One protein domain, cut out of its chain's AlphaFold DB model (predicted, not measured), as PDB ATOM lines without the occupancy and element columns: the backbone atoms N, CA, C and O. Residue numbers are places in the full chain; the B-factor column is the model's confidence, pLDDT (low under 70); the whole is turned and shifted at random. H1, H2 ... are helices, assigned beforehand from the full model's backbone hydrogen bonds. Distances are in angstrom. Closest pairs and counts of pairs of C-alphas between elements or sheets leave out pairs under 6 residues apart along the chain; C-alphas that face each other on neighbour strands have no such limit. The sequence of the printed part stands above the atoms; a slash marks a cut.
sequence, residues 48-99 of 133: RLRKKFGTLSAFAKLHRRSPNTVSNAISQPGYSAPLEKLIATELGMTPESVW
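What this domain is: This is residues 48 to 99 of the 133 residues of the protein "Sugar Fermentation Stimulation Protein B" of Acetobacter pomorum DM001 (UniProt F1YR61). The longest helix, H4, makes one side of a nearly closed ring of four short helices, in which H3, H2 and H1 complete the round and the start of H1 comes back close to the end of H4. The short helix H5 packs on H4 and is apart from the other three helices. The printed part has 52 residues with five named helices, in the order H1, H2, H3, H4, H5, and no named strand; its class is all helix. It is compact, with a radius of gyration of the C-alphas of 10.1 A, and the C-alphas span 25 by 21 by 16 A.

Where its parts are: H4 covers residues 81 to 91 and is 15.3 A long from first to last C-alpha, beginning at C-alpha 81 at (-10.712, 10.451, 50.882). H3, residues 67 to 75, is 12.2 A long. H2, residues 56 to 62, is 10.0 A long, and H1, residues 48 to 53, is 8.6 A long. H1 begins at C-alpha 48 at (4.979, 19.225, 45.046). H5, residues 95 to 98, is 5.2 A long and ends at C-alpha 98 at (1.480, 9.713, 51.019).

How they stand to each other: H4 touches H3, and their lines are about perpendicular at 88 degrees; the closest C-alphas are those of Ala 73 and Glu 84, 6.4 A apart. H4 also touches H5, where the closest C-alphas, of Ala 88 and Pro 95, are 5.1 A apart. H3 touches H2 at a steep tilt of 57 degrees, opposite ways, with the C-alphas of Ala 60 and Pro 67 closest at 5.2 A. H2 and H1 touch only at the corner by their link, at a steep tilt of 46 degrees, the same way; the closest C-alphas are those of Phe 53 and Phe 59, 5.9 A apart. H1 and H4 are close but not clearly touching: their closest C-alphas, of Arg 48 and Leu 91, are 7.5 A apart, and their lines are about perpendicular at 81 degrees. H2 and H4 are apart, as are H1 and H3. In H1, H2, H3 and H4 every O i to N i+4 pair is within hydrogen-bond range; H5 is too short for such a pair, and its one O i to N i+3 pair is within range.

The domain as a whole: The two C-alphas farthest apart are those of Lys 61 and Ser 97, at 25.3 A, while the first and last printed C-alphas, of Arg 48 and Trp 99, are 14.9 A apart. The printed part has no cut, and the four links between the helices are tight. The mean pLDDT of the printed part is 80.6, and residues 76 to 81, of which 81 belongs to H4, are under 70.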
ATOM      1  N   ARG A  48       5.128  19.983  46.294       89.12
ATOM      2  CA  ARG A  48       4.979  19.225  45.046       89.12
ATOM      3  C   ARG A  48       3.798  19.714  44.211       89.12
ATOM      4  O   ARG A  48       3.954  19.912  43.009       89.12
ATOM      5  N   LEU A  49       2.658  20.004  44.841       86.88
ATOM      6  CA  LEU A  49       1.511  20.607  44.154       86.88
ATOM      7  C   LEU A  49       1.852  21.978  43.559       86.88
ATOM      8  O   LEU A  49       1.481  22.259  42.422       86.88
ATOM      9  N   ARG A  50       2.602  22.816  44.284       87.56
ATOM     10  CA  ARG A  50       3.083  24.104  43.763       87.56
ATOM     11  C   ARG A  50       4.066  23.932  42.606       87.56
ATOM     12  O   ARG A  50       3.972  24.672  41.638       87.56
ATOM     13  N   LYS A  51       4.953  22.935  42.655       89.00
ATOM     14  CA  LYS A  51       5.871  22.627  41.545       89.00
ATOM     15  C   LYS A  51       5.133  22.185  40.274       89.00
ATOM     16  O   LYS A  51       5.583  22.521  39.188       89.00
ATOM     17  N   LYS A  52       4.011  21.464  40.398       86.81
ATOM     18  CA  LYS A  52       3.242  20.954  39.248       86.81
ATOM     19  C   LYS A  52       2.215  21.952  38.697       86.81
ATOM     20  O   LYS A  52       2.111  22.116  37.490       86.81
ATOM     21  N   PHE A  53       1.455  22.613  39.571       84.31
ATOM     22  CA  PHE A  53       0.306  23.452  39.193       84.31
ATOM     23  C   PHE A  53       0.506  24.948  39.484       84.31
ATOM     24  O   PHE A  53      -0.390  25.757  39.243       84.31
ATOM     25  N   GLY A  54       1.642  25.332  40.069       87.06
ATOM     26  CA  GLY A  54       1.931  26.694  40.526       87.06
ATOM     27  C   GLY A  54       1.226  27.039  41.838       87.06
ATOM     28  O   GLY A  54       1.872  27.310  42.851       87.06
ATOM     29  N   THR A  55      -0.111  26.999  41.856       87.19
ATOM     30  CA  THR A  55      -0.921  27.359  43.033       87.19
ATOM     31  C   THR A  55      -1.950  26.289  43.394       87.19
ATOM     32  O   THR A  55      -2.515  25.616  42.533       87.19
ATOM     33  N   LEU A  56      -2.263  26.183  44.690       82.00
ATOM     34  CA  LEU A  56      -3.347  25.330  45.203       82.00
ATOM     35  C   LEU A  56      -4.707  25.688  44.584       82.00
ATOM     36  O   LEU A  56      -5.518  24.809  44.307       82.00
ATOM     37  N   SER A  57      -4.942  26.976  44.328       85.69
ATOM     38  CA  SER A  57      -6.173  27.459  43.702       85.69
ATOM     39  C   SER A  57      -6.286  27.052  42.235       85.69
ATOM     40  O   SER A  57      -7.388  26.746  41.787       85.69
ATOM     41  N   ALA A  58      -5.179  27.020  41.483       85.94
ATOM     42  CA  ALA A  58      -5.176  26.535  40.102       85.94
ATOM     43  C   ALA A  58      -5.528  25.042  40.039       85.94
ATOM     44  O   ALA A  58      -6.407  24.653  39.270       85.94
ATOM     45  N   PHE A  59      -4.935  24.236  40.923       86.25
ATOM     46  CA  PHE A  59      -5.289  22.826  41.087       86.25
ATOM     47  C   PHE A  59      -6.774  22.640  41.440       86.25
ATOM     48  O   PHE A  59      -7.488  21.870  40.800       86.25
ATOM     49  N   ALA A  60      -7.278  23.396  42.418       87.25
ATOM     50  CA  ALA A  60      -8.677  23.317  42.825       87.25
ATOM     51  C   ALA A  60      -9.636  23.656  41.666       87.25
ATOM     52  O   ALA A  60     -10.618  22.945  41.450       87.25
ATOM     53  N   LYS A  61      -9.316  24.689  40.873       87.81
ATOM     54  CA  LYS A  61     -10.090  25.083  39.683       87.81
ATOM     55  C   LYS A  61     -10.101  23.992  38.613       87.81
ATOM     56  O   LYS A  61     -11.173  23.705  38.082       87.81
ATOM     57  N   LEU A  62      -8.957  23.359  38.344       86.25
ATOM     58  CA  LEU A  62      -8.847  22.263  37.375       86.25
ATOM     59  C   LEU A  62      -9.802  21.112  37.718       86.25
ATOM     60  O   LEU A  62     -10.501  20.593  36.851       86.25
ATOM     61  N   HIS A  63      -9.900  20.777  39.004       84.12
ATOM     62  CA  HIS A  63     -10.759  19.699  39.489       84.12
ATOM     63  C   HIS A  63     -12.160  20.161  39.927       84.12
ATOM     64  O   HIS A  63     -12.898  19.378  40.528       84.12
ATOM     65  N   ARG A  64     -12.547  21.419  39.647       85.81
ATOM     66  CA  ARG A  64     -13.832  22.026  40.058       85.81
ATOM     67  C   ARG A  64     -14.129  21.852  41.558       85.81
ATOM     68  O   ARG A  64     -15.269  21.635  41.967       85.81
ATOM     69  N   ARG A  65     -13.091  21.919  42.395       84.38
ATOM     70  CA  ARG A  65     -13.179  21.850  43.861       84.38
ATOM     71  C   ARG A  65     -12.890  23.209  44.479       84.38
ATOM     72  O   ARG A  65     -12.254  24.068  43.874       84.38
ATOM     73  N   SER A  66     -13.342  23.402  45.716       84.31
ATOM     74  CA  SER A  66     -12.985  24.599  46.470       84.31
ATOM     75  C   SER A  66     -11.549  24.480  47.007       84.31
ATOM     76  O   SER A  66     -11.158  23.414  47.493       84.31
ATOM     77  N   PRO A  67     -10.754  25.564  46.966       81.50
ATOM     78  CA  PRO A  67      -9.371  25.559  47.451       81.50
ATOM     79  C   PRO A  67      -9.290  25.234  48.946       81.50
ATOM     80  O   PRO A  67      -8.346  24.580  49.380       81.50
ATOM     81  N   ASN A  68     -10.318  25.608  49.717       83.88
ATOM     82  CA  ASN A  68     -10.407  25.269  51.134       83.88
ATOM     83  C   ASN A  68     -10.512  23.753  51.361       83.88
ATOM     84  O   ASN A  68      -9.899  23.230  52.282       83.88
ATOM     85  N   THR A  69     -11.210  23.022  50.479       83.25
ATOM     86  CA  THR A  69     -11.293  21.553  50.569       83.25
ATOM     87  C   THR A  69      -9.942  20.903  50.287       83.25
ATOM     88  O   THR A  69      -9.593  19.933  50.946       83.25
ATOM     89  N   VAL A  70      -9.148  21.450  49.357       83.94
ATOM     90  CA  VAL A  70      -7.793  20.946  49.072       83.94
ATOM     91  C   VAL A  70      -6.861  21.210  50.256       83.94
ATOM     92  O   VAL A  70      -6.168  20.303  50.710       83.94
ATOM     93  N   SER A  71      -6.882  22.427  50.805       83.88
ATOM     94  CA  SER A  71      -6.100  22.780  51.994       83.88
ATOM     95  C   SER A  71      -6.477  21.938  53.212       83.88
ATOM     96  O   SER A  71      -5.580  21.460  53.912       83.88
ATOM     97  N   ASN A  72      -7.774  21.712  53.442       81.56
ATOM     98  CA  ASN A  72      -8.260  20.836  54.504       81.56
ATOM     99  C   ASN A  72      -7.922  19.370  54.244       81.56
ATOM    100  O   ASN A  72      -7.550  18.694  55.188       81.56
ATOM    101  N   ALA A  73      -7.973  18.873  53.007       81.06
ATOM    102  CA  ALA A  73      -7.570  17.497  52.711       81.06
ATOM    103  C   ALA A  73      -6.088  17.238  53.024       81.06
ATOM    104  O   ALA A  73      -5.738  16.149  53.463       81.06
ATOM    105  N   ILE A  74      -5.224  18.243  52.839       79.62
ATOM    106  CA  ILE A  74      -3.797  18.138  53.170       79.62
ATOM    107  C   ILE A  74      -3.549  18.338  54.675       79.62
ATOM    108  O   ILE A  74      -2.677  17.686  55.240       79.62
ATOM    109  N   SER A  75      -4.272  19.265  55.314       74.75
ATOM    110  CA  SER A  75      -3.987  19.703  56.694       74.75
ATOM    111  C   SER A  75      -4.772  18.929  57.756       74.75
ATOM    112  O   SER A  75      -4.279  18.736  58.861       74.75
ATOM    113  N   GLN A  76      -5.990  18.494  57.436       68.56
ATOM    114  CA  GLN A  76      -6.850  17.676  58.287       68.56
ATOM    115  C   GLN A  76      -7.051  16.301  57.635       68.56
ATOM    116  O   GLN A  76      -7.954  16.129  56.807       68.56
ATOM    117  N   PRO A  77      -6.221  15.306  57.996       58.81
ATOM    118  CA  PRO A  77      -6.326  13.972  57.419       58.81
ATOM    119  C   PRO A  77      -7.704  13.364  57.730       58.81
ATOM    120  O   PRO A  77      -8.092  13.246  58.894       58.81
ATOM    121  N   GLY A  78      -8.457  12.980  56.691       58.31
ATOM    122  CA  GLY A  78      -9.783  12.362  56.829       58.31
ATOM    123  C   GLY A  78     -11.002  13.199  56.444       58.31
ATOM    124  O   GLY A  78     -12.116  12.676  56.511       58.31
ATOM    125  N   TYR A  79     -10.834  14.453  56.014       60.09
ATOM    126  CA  TYR A  79     -11.963  15.272  55.554       60.09
ATOM    127  C   TYR A  79     -12.475  14.845  54.163       60.09
ATOM    128  O   TYR A  79     -13.654  15.030  53.853       60.09
ATOM    129  N   SER A  80     -11.623  14.277  53.294       66.75
ATOM    130  CA  SER A  80     -12.000  13.935  51.910       66.75
ATOM    131  C   SER A  80     -11.094  12.878  51.252       66.75
ATOM    132  O   SER A  80     -10.287  13.201  50.380       66.75
ATOM    133  N   ALA A  81     -11.354  11.596  51.542       68.12
ATOM    134  CA  ALA A  81     -10.712  10.451  50.882       68.12
ATOM    135  C   ALA A  81     -10.666  10.519  49.335       68.12
ATOM    136  O   ALA A  81      -9.616  10.231  48.762       68.12
ATOM    137  N   PRO A  82     -11.733  10.922  48.608       75.56
ATOM    138  CA  PRO A  82     -11.653  11.007  47.146       75.56
ATOM    139  C   PRO A  82     -10.688  12.098  46.659       75.56
ATOM    140  O   PRO A  82     -10.114  11.965  45.582       75.56
ATOM    141  N   LEU A  83     -10.498  13.167  47.438       77.69
ATOM    142  CA  LEU A  83      -9.582  14.247  47.079       77.69
ATOM    143  C   LEU A  83      -8.128  13.863  47.369       77.69
ATOM    144  O   LEU A  83      -7.254  14.173  46.568       77.69
ATOM    145  N   GLU A  84      -7.880  13.140  48.460       79.75
ATOM    146  CA  GLU A  84      -6.567  12.566  48.784       79.75
ATOM    147  C   GLU A  84      -6.101  11.605  47.676       79.75
ATOM    148  O   GLU A  84      -4.988  11.749  47.170       79.75
ATOM    149  N   LYS A  85      -6.982  10.701  47.211       79.31
ATOM    150  CA  LYS A  85      -6.701   9.825  46.056       79.31
ATOM    151  C   LYS A  85      -6.356  10.621  44.803       79.31
ATOM    152  O   LYS A  85      -5.377  10.312  44.139       79.31
ATOM    153  N   LEU A  86      -7.131  11.663  44.506       84.69
ATOM    154  CA  LEU A  86      -6.903  12.511  43.337       84.69
ATOM    155  C   LEU A  86      -5.540  13.213  43.398       84.69
ATOM    156  O   LEU A  86      -4.808  13.212  42.413       84.69
ATOM    157  N   ILE A  87      -5.171  13.764  44.559       83.94
ATOM    158  CA  ILE A  87      -3.856  14.384  44.773       83.94
ATOM    159  C   ILE A  87      -2.740  13.349  44.594       83.94
ATOM    160  O   ILE A  87      -1.739  13.649  43.947       83.94
ATOM    161  N   ALA A  88      -2.902  12.137  45.128       84.44
ATOM    162  CA  ALA A  88      -1.918  11.068  44.983       84.44
ATOM    163  C   ALA A  88      -1.729  10.660  43.509       84.44
ATOM    164  O   ALA A  88      -0.595  10.644  43.028       84.44
ATOM    165  N   THR A  89      -2.827  10.460  42.767       85.31
ATOM    166  CA  THR A  89      -2.804  10.191  41.319       85.31
ATOM    167  C   THR A  89      -2.080  11.296  40.554       85.31
ATOM    168  O   THR A  89      -1.238  11.017  39.704       85.31
ATOM    169  N   GLU A  90      -2.344  12.558  40.887       85.62
ATOM    170  CA  GLU A  90      -1.687  13.699  40.247       85.62
ATOM    171  C   GLU A  90      -0.198  13.804  40.600       85.62
ATOM    172  O   GLU A  90       0.604  14.279  39.794       85.62
ATOM    173  N   LEU A  91       0.206  13.333  41.776       83.25
ATOM    174  CA  LEU A  91       1.611  13.231  42.163       83.25
ATOM    175  C   LEU A  91       2.295  11.966  41.619       83.25
ATOM    176  O   LEU A  91       3.504  11.831  41.795       83.25
ATOM    177  N   GLY A  92       1.553  11.060  40.970       83.00
ATOM    178  CA  GLY A  92       2.064   9.766  40.510       83.00
ATOM    179  C   GLY A  92       2.447   8.832  41.659       83.00
ATOM    180  O   GLY A  92       3.324   7.987  41.501       83.00
ATOM    181  N   MET A  93       1.841   9.016  42.832       83.38
ATOM    182  CA  MET A  93       2.106   8.227  44.033       83.38
ATOM    183  C   MET A  93       0.858   7.476  44.468       83.38
ATOM    184  O   MET A  93      -0.264   7.875  44.163       83.38
ATOM    185  N   THR A  94       1.042   6.398  45.226       78.69
ATOM    186  CA  THR A  94      -0.087   5.733  45.871       78.69
ATOM    187  C   THR A  94      -0.553   6.558  47.072       78.69
ATOM    188  O   THR A  94       0.271   7.139  47.791       78.69
ATOM    189  N   PRO A  95      -1.871   6.631  47.328       75.69
ATOM    190  CA  PRO A  95      -2.396   7.345  48.489       75.69
ATOM    191  C   PRO A  95      -1.870   6.764  49.814       75.69
ATOM    192  O   PRO A  95      -1.730   7.493  50.790       75.69
ATOM    193  N   GLU A  96      -1.485   5.488  49.818       73.38
ATOM    194  CA  GLU A  96      -0.836   4.777  50.925       73.38
ATOM    195  C   GLU A  96       0.570   5.282  51.231       73.38
ATOM    196  O   GLU A  96       0.932   5.431  52.395       73.38
ATOM    197  N   SER A  97       1.360   5.585  50.197       74.00
ATOM    198  CA  SER A  97       2.705   6.129  50.388       74.00
ATOM    199  C   SER A  97       2.662   7.557  50.927       74.00
ATOM    200  O   SER A  97       3.573   7.967  51.645       74.00
ATOM    201  N   VAL A  98       1.632   8.327  50.564       76.75
ATOM    202  CA  VAL A  98       1.480   9.713  51.019       76.75
ATOM    203  C   VAL A  98       0.869   9.754  52.424       76.75
ATOM    204  O   VAL A  98       1.370  10.478  53.285       76.75
ATOM    205  N   TRP A  99      -0.146   8.924  52.679       74.62
ATOM    206  CA  TRP A  99      -0.879   8.842  53.945       74.62
ATOM    207  C   TRP A  99      -0.946   7.396  54.483       74.62
ATOM    208  O   TRP A  99      -2.029   6.797  54.518       74.62
TER     209      TRP A  99